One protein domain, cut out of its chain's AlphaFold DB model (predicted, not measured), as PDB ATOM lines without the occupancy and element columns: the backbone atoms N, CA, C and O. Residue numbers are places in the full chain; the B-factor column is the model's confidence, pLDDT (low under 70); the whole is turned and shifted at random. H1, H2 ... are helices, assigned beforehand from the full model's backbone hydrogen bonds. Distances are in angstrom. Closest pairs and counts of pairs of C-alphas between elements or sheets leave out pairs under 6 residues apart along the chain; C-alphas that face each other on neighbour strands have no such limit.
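Overview. This is residues 37 to 93 of the 96 residues of an uncharacterized protein of Pseudonocardia oroxyli (UniProt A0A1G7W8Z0). Two long helices, H1 and H2, lie side by side as a helical hairpin, and the shorter H3 crosses over one side of it, packing mostly on H1. The printed part has 57 residues with three named helices, H1, H2 and H3 in chain order, and no named strand: all helix. It is compact, with a radius of gyration of the C-alphas of 10.6 A and spans of 29 by 20 by 17 A.

Along the chain. Find C-alpha 37 at (139.618, 94.871, 137.120); from there H1, residues 37 to 55, runs 26.8 A. H2, residues 59 to 73, covers 20.8 A. H3, residues 83 to 92, ends at C-alpha 92, (142.844, 112.098, 133.375).

Arrangement. H1 and H2 touch, opposite ways at a shallow tilt of 7 degrees; look at Ala 49 and Ala 65, their closest C-alphas, 4.1 A apart. H1 touches H3 with residues 44 to 52 alone, at a steep tilt of 65 degrees; the closest C-alphas, of Ala 48 and Val 88, are 5.5 A apart. H2, with residues 68 to 71 alone, only just touches H3, with 3 pairs of C-alphas within 8 A, the closest Leu 68 and Ser 84 at 7.1 A. In H1, H2 and H3 every O i to N i+4 pair is within hydrogen-bond range.

Size, cuts and confidence. The C-alphas farthest apart, of Ala 37 and Gly 58, are 31.8 A apart. The printed part has no cut; the link from H1 to H2 is tight, that from H2 to H3 short. Look for pLDDT under 70 at residues 37 to 38 and 75 to 82.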
ATOM      1  N   ALA A  37     138.484  94.035 137.512       55.38
ATOM      2  CA  ALA A  37     139.618  94.871 137.120       55.38
ATOM      3  C   ALA A  37     139.592  95.271 135.629       55.38
ATOM      4  O   ALA A  37     139.886  96.417 135.291       55.38
ATOM      5  N   VAL A  38     139.168  94.364 134.737       63.06
ATOM      6  CA  VAL A  38     138.985  94.653 133.301       63.06
ATOM      7  C   VAL A  38     137.859  95.673 133.109       63.06
ATOM      8  O   VAL A  38     137.976  96.587 132.294       63.06
ATOM      9  N   SER A  39     136.800  95.569 133.918       70.69
ATOM     10  CA  SER A  39     135.688  96.528 133.952       70.69
ATOM     11  C   SER A  39     136.130  97.929 134.403       70.69
ATOM     12  O   SER A  39     135.769  98.922 133.765       70.69
ATOM     13  N   GLU A  40     136.936  98.031 135.466       78.75
ATOM     14  CA  GLU A  40     137.436  99.323 135.957       78.75
ATOM     15  C   GLU A  40     138.363  99.994 134.936       78.75
ATOM     16  O   GLU A  40     138.226 101.189 134.656       78.75
ATOM     17  N   HIS A  41     139.264  99.223 134.321       80.06
ATOM     18  CA  HIS A  41     140.149  99.738 133.281       80.06
ATOM     19  C   HIS A  41     139.367 100.266 132.073       80.06
ATOM     20  O   HIS A  41     139.594 101.388 131.617       80.06
ATOM     21  N   LEU A  42     138.378  99.506 131.599       80.75
ATOM     22  CA  LEU A  42     137.472  99.928 130.527       80.75
ATOM     23  C   LEU A  42     136.738 101.229 130.867       80.75
ATOM     24  O   LEU A  42     136.647 102.128 130.027       80.75
ATOM     25  N   ALA A  43     136.235 101.356 132.096       85.38
ATOM     26  CA  ALA A  43     135.580 102.575 132.556       85.38
ATOM     27  C   ALA A  43     136.548 103.771 132.559       85.38
ATOM     28  O   ALA A  43     136.185 104.862 132.111       85.38
ATOM     29  N   ARG A  44     137.797 103.561 132.992       86.94
ATOM     30  CA  ARG A  44     138.852 104.582 132.990       86.94
ATOM     31  C   ARG A  44     139.182 105.059 131.573       86.94
ATOM     32  O   ARG A  44     139.212 106.264 131.330       86.94
ATOM     33  N   VAL A  45     139.348 104.137 130.626       87.12
ATOM     34  CA  VAL A  45     139.617 104.456 129.212       87.12
ATOM     35  C   VAL A  45     138.451 105.228 128.584       87.12
ATOM     36  O   VAL A  45     138.669 106.239 127.915       87.12
ATOM     37  N   ARG A  46     137.202 104.816 128.839       87.00
ATOM     38  CA  ARG A  46     136.006 105.524 128.344       87.00
ATOM     39  C   ARG A  46     135.895 106.940 128.901       87.00
ATOM     40  O   ARG A  46     135.539 107.860 128.169       87.00
ATOM     41  N   ARG A  47     136.237 107.131 130.177       90.00
ATOM     42  CA  ARG A  47     136.296 108.460 130.792       90.00
ATOM     43  C   ARG A  47     137.341 109.342 130.112       90.00
ATOM     44  O   ARG A  47     137.029 110.476 129.770       90.00
ATOM     45  N   ALA A  48     138.541 108.817 129.867       89.31
ATOM     46  CA  ALA A  48     139.595 109.547 129.164       89.31
ATOM     47  C   ALA A  48     139.176 109.936 127.737       89.31
ATOM     48  O   ALA A  48     139.444 111.052 127.305       89.31
ATOM     49  N   ALA A  49     138.454 109.061 127.030       89.31
ATOM     50  CA  ALA A  49     137.903 109.375 125.714       89.31
ATOM     51  C   ALA A  49     136.916 110.554 125.761       89.31
ATOM     52  O   ALA A  49     136.984 111.436 124.908       89.31
ATOM     53  N   ALA A  50     136.040 110.613 126.770       89.88
ATOM     54  CA  ALA A  50     135.142 111.753 126.958       89.88
ATOM     55  C   ALA A  50     135.919 113.051 127.246       89.88
ATOM     56  O   ALA A  50     135.654 114.077 126.625       89.88
ATOM     57  N   VAL A  51     136.928 112.984 128.121       91.25
ATOM     58  CA  VAL A  51     137.790 114.134 128.442       91.25
ATOM     59  C   VAL A  51     138.587 114.610 127.223       91.25
ATOM     60  O   VAL A  51     138.786 115.808 127.058       91.25
ATOM     61  N   ALA A  52     139.002 113.710 126.329       89.81
ATOM     62  CA  ALA A  52     139.704 114.086 125.102       89.81
ATOM     63  C   ALA A  52     138.844 114.955 124.174       89.81
ATOM     64  O   ALA A  52     139.355 115.908 123.591       89.81
ATOM     65  N   VAL A  53     137.548 114.647 124.044       91.06
ATOM     66  CA  VAL A  53     136.617 115.450 123.231       91.06
ATOM     67  C   VAL A  53     136.363 116.811 123.877       91.06
ATOM     68  O   VAL A  53     136.287 117.809 123.167       91.06
ATOM     69  N   ASP A  54     136.268 116.852 125.206       90.62
ATOM     70  CA  ASP A  54     136.027 118.079 125.968       90.62
ATOM     71  C   ASP A  54     137.237 119.033 125.942       90.62
ATOM     72  O   ASP A  54     137.106 120.210 125.613       90.62
ATOM     73  N   ARG A  55     138.448 118.514 126.195       89.31
ATOM     74  CA  ARG A  55     139.694 119.306 126.210       89.31
ATOM     75  C   ARG A  55     140.194 119.692 124.818       89.31
ATOM     76  O   ARG A  55     140.892 120.696 124.678       89.31
ATOM     77  N   HIS A  56     139.881 118.901 123.793       88.12
ATOM     78  CA  HIS A  56     140.359 119.121 122.426       88.12
ATOM     79  C   HIS A  56     139.193 119.125 121.430       88.12
ATOM     80  O   HIS A  56     139.010 118.152 120.691       88.12
ATOM     81  N   PRO A  57     138.408 120.216 121.359       86.06
ATOM     82  CA  PRO A  57     137.268 120.282 120.456       86.06
ATOM     83  C   PRO A  57     137.697 120.131 118.990       86.06
ATOM     84  O   PRO A  57     138.721 120.660 118.550       86.06
ATOM     85  N   GLY A  58     136.881 119.415 118.216       87.88
ATOM     86  CA  GLY A  58     137.106 119.185 116.791       87.88
ATOM     87  C   GLY A  58     137.806 117.855 116.476       87.88
ATOM     88  O   GLY A  58     137.747 116.904 117.260       87.88
ATOM     89  N   PRO A  59     138.433 117.731 115.292       88.62
ATOM     90  CA  PRO A  59     138.854 116.436 114.752       88.62
ATOM     91  C   PRO A  59     139.923 115.736 115.601       88.62
ATOM     92  O   PRO A  59     139.976 114.509 115.621       88.62
ATOM     93  N   VAL A  60     140.740 116.497 116.337       88.31
ATOM     94  CA  VAL A  60     141.799 115.954 117.199       88.31
ATOM     95  C   VAL A  60     141.211 115.203 118.396       88.31
ATOM     96  O   VAL A  60     141.555 114.040 118.599       88.31
ATOM     97  N   GLY A  61     140.281 115.801 119.149       87.31
ATOM     98  CA  GLY A  61     139.640 115.123 120.282       87.31
ATOM     99  C   GLY A  61     138.822 113.910 119.855       87.31
ATOM    100  O   GLY A  61     138.879 112.870 120.508       87.31
ATOM    101  N   HIS A  62     138.136 113.988 118.708       89.25
ATOM    102  CA  HIS A  62     137.419 112.840 118.147       89.25
ATOM    103  C   HIS A  62     138.355 111.688 117.758       89.25
ATOM    104  O   HIS A  62     138.026 110.530 118.016       89.25
ATOM    105  N   LEU A  63     139.527 111.982 117.187       89.62
ATOM    106  CA  LEU A  63     140.522 110.967 116.838       89.62
ATOM    107  C   LEU A  63     141.125 110.305 118.083       89.62
ATOM    108  O   LEU A  63     141.253 109.080 118.127       89.62
ATOM    109  N   LEU A  64     141.438 111.089 119.117       87.00
ATOM    110  CA  LEU A  64     141.909 110.568 120.404       87.00
ATOM    111  C   LEU A  64     140.852 109.668 121.057       87.00
ATOM    112  O   LEU A  64     141.158 108.543 121.452       87.00
ATOM    113  N   ALA A  65     139.598 110.119 121.104       89.00
ATOM    114  CA  ALA A  65     138.496 109.341 121.656       89.00
ATOM    115  C   ALA A  65     138.273 108.029 120.890       89.00
ATOM    116  O   ALA A  65     138.182 106.970 121.509       89.00
ATOM    117  N   ALA A  66     138.253 108.069 119.554       86.88
ATOM    118  CA  ALA A  66     138.111 106.875 118.722       86.88
ATOM    119  C   ALA A  66     139.263 105.881 118.936       86.88
ATOM    120  O   ALA A  66     139.031 104.675 119.017       86.88
ATOM    121  N   THR A  67     140.490 106.382 119.092       86.06
ATOM    122  CA  THR A  67     141.679 105.558 119.360       86.06
ATOM    123  C   THR A  67     141.579 104.859 120.717       86.06
ATOM    124  O   THR A  67     141.856 103.667 120.818       86.06
ATOM    125  N   LEU A  68     141.135 105.570 121.757       86.38
ATOM    126  CA  LEU A  68     140.949 105.012 123.098       86.38
ATOM    127  C   LEU A  68     139.815 103.982 123.153       86.38
ATOM    128  O   LEU A  68     139.960 102.943 123.794       86.38
ATOM    129  N   VAL A  69     138.708 104.229 122.450       85.94
ATOM    130  CA  VAL A  69     137.603 103.264 122.334       85.94
ATOM    131  C   VAL A  69     138.053 102.013 121.580       85.94
ATOM    132  O   VAL A  69     137.848 100.904 122.062       85.94
ATOM    133  N   ALA A  70     138.752 102.172 120.454       83.25
ATOM    134  CA  ALA A  70     139.301 101.048 119.702       83.25
ATOM    135  C   ALA A  70     140.310 100.234 120.528       83.25
ATOM    136  O   ALA A  70     140.325  99.007 120.453       83.25
ATOM    137  N   TYR A  71     141.121 100.910 121.345       79.06
ATOM    138  CA  TYR A  71     142.046 100.282 122.286       79.06
ATOM    139  C   TYR A  71     141.320  99.463 123.368       79.06
ATOM    140  O   TYR A  71     141.731  98.342 123.672       79.06
ATOM    141  N   ALA A  72     140.222  99.996 123.910       79.38
ATOM    142  CA  ALA A  72     139.348  99.299 124.850       79.38
ATOM    143  C   ALA A  72     138.686  98.057 124.224       79.38
ATOM    144  O   ALA A  72     138.688  96.988 124.833       79.38
ATOM    145  N   ASP A  73     138.167  98.181 123.002       78.88
ATOM    146  CA  ASP A  73     137.426  97.113 122.321       78.88
ATOM    147  C   ASP A  73     138.330  95.975 121.813       78.88
ATOM    148  O   ASP A  73     137.885  94.834 121.685       78.88
ATOM    149  N   GLN A  74     139.603  96.261 121.520       73.50
ATOM    150  CA  GLN A  74     140.576  95.271 121.031       73.50
ATOM    151  C   GLN A  74     141.374  94.592 122.155       73.50
ATOM    152  O   GLN A  74     142.251  93.771 121.879       73.50
ATOM    153  N   GLY A  75     141.078  94.910 123.420       63.22
ATOM    154  CA  GLY A  75     141.610  94.176 124.567       63.22
ATOM    155  C   GLY A  75     143.138  94.143 124.630       63.22
ATOM    156  O   GLY A  75     143.705  93.109 124.967       63.22
ATOM    157  N   TRP A  76     143.806  95.254 124.284       59.59
ATOM    158  CA  TRP A  76     145.261  95.447 124.426       59.59
ATOM    159  C   TRP A  76     146.191  94.575 123.569       59.59
ATOM    160  O   TRP A  76     147.412  94.722 123.671       59.59
ATOM    161  N   ARG A  77     145.683  93.682 122.715       51.56
ATOM    162  CA  ARG A  77     146.540  92.743 121.973       51.56
ATOM    163  C   ARG A  77     147.297  93.431 120.832       51.56
ATOM    164  O   ARG A  77     146.894  93.354 119.679       51.56
ATOM    165  N   GLY A  78     148.410  94.090 121.154       50.16
ATOM    166  CA  GLY A  78     149.420  94.495 120.170       50.16
ATOM    167  C   GLY A  78     149.858  95.958 120.187       50.16
ATOM    168  O   GLY A  78     150.716  96.320 119.386       50.16
ATOM    169  N   ALA A  79     149.333  96.805 121.078       54.72
ATOM    170  CA  ALA A  79     149.902  98.143 121.246       54.72
ATOM    171  C   ALA A  79     151.252  98.034 121.985       54.72
ATOM    172  O   ALA A  79     151.318  97.320 122.992       54.72
ATOM    173  N   PRO A  80     152.324  98.714 121.532       52.81
ATOM    174  CA  PRO A  80     153.573  98.776 122.285       52.81
ATOM    175  C   PRO A  80     153.260  99.260 123.704       52.81
ATOM    176  O   PRO A  80     152.569 100.267 123.883       52.81
ATOM    177  N   ALA A  81     153.700  98.476 124.689       57.94
ATOM    178  CA  ALA A  81     153.325  98.618 126.088       57.94
ATOM    179  C   ALA A  81     153.391 100.088 126.546       57.94
ATOM    180  O   ALA A  81     154.452 100.709 126.535       57.94
ATOM    181  N   GLY A  82     152.239 100.641 126.937       69.19
ATOM    182  CA  GLY A  82     152.159 101.853 127.750       69.19
ATOM    183  C   GLY A  82     151.799 103.170 127.058       69.19
ATOM    184  O   GLY A  82     151.500 104.117 127.778       69.19
ATOM    185  N   LEU A  83     151.762 103.294 125.722       74.12
ATOM    186  CA  LEU A  83     151.442 104.601 125.104       74.12
ATOM    187  C   LEU A  83     149.984 105.013 125.345       74.12
ATOM    188  O   LEU A  83     149.720 106.119 125.810       74.12
ATOM    189  N   SER A  84     149.035 104.114 125.077       77.88
ATOM    190  CA  SER A  84     147.613 104.368 125.336       77.88
ATOM    191  C   SER A  84     147.330 104.548 126.827       77.88
ATOM    192  O   SER A  84     146.530 105.400 127.192       77.88
ATOM    193  N   GLU A  85     148.021 103.809 127.697       79.88
ATOM    194  CA  GLU A  85     147.912 103.995 129.148       79.88
ATOM    195  C   GLU A  85     148.432 105.356 129.601       79.88
ATOM    196  O   GLU A  85     147.788 106.032 130.399       79.88
ATOM    197  N   ARG A  86     149.573 105.785 129.060       82.50
ATOM    198  CA  ARG A  86     150.145 107.097 129.338       82.50
ATOM    199  C   ARG A  86     149.231 108.212 128.852       82.50
ATOM    200  O   ARG A  86     149.012 109.161 129.589       82.50
ATOM    201  N   LEU A  87     148.631 108.059 127.675       84.00
ATOM    202  CA  LEU A  87     147.635 108.996 127.162       84.00
ATOM    203  C   LEU A  87     146.395 109.059 128.067       84.00
ATOM    204  O   LEU A  87     145.907 110.144 128.366       84.00
ATOM    205  N   VAL A  88     145.891 107.913 128.536       86.81
ATOM    206  CA  VAL A  88     144.788 107.861 129.512       86.81
ATOM    207  C   VAL A  88     145.179 108.578 130.802       86.81
ATOM    208  O   VAL A  88     144.386 109.359 131.322       86.81
ATOM    209  N   ALA A  89     146.392 108.349 131.307       87.25
ATOM    210  CA  ALA A  89     146.897 109.018 132.497       87.25
ATOM    211  C   ALA A  89     147.034 110.535 132.293       87.25
ATOM    212  O   ALA A  89     146.618 111.288 133.162       87.25
ATOM    213  N   GLU A  90     147.546 110.993 131.151       87.69
ATOM    214  CA  GLU A  90     147.697 112.419 130.825       87.69
ATOM    215  C   GLU A  90     146.341 113.122 130.646       87.69
ATOM    216  O   GLU A  90     146.141 114.231 131.136       87.69
ATOM    217  N   LEU A  91     145.371 112.467 130.003       85.69
ATOM    218  CA  LEU A  91     144.021 113.011 129.837       85.69
ATOM    219  C   LEU A  91     143.246 113.068 131.153       85.69
ATOM    220  O   LEU A  91     142.416 113.952 131.335       85.69
ATOM    221  N   LEU A  92     143.489 112.126 132.063       87.88
ATOM    222  CA  LEU A  92     142.844 112.098 133.375       87.88
ATOM    223  C   LEU A  92     143.625 112.857 134.448       87.88
ATOM    224  O   LEU A  92     143.064 113.126 135.508       87.88
ATOM    225  N   ALA A  93     144.883 113.213 134.189       85.81
ATOM    226  CA  ALA A  93     145.619 114.141 135.024       85.81
ATOM    227  C   ALA A  93     144.905 115.496 134.979       85.81
ATOM    228  O   ALA A  93     144.552 116.012 133.909       85.81
TER     229      ALA A  93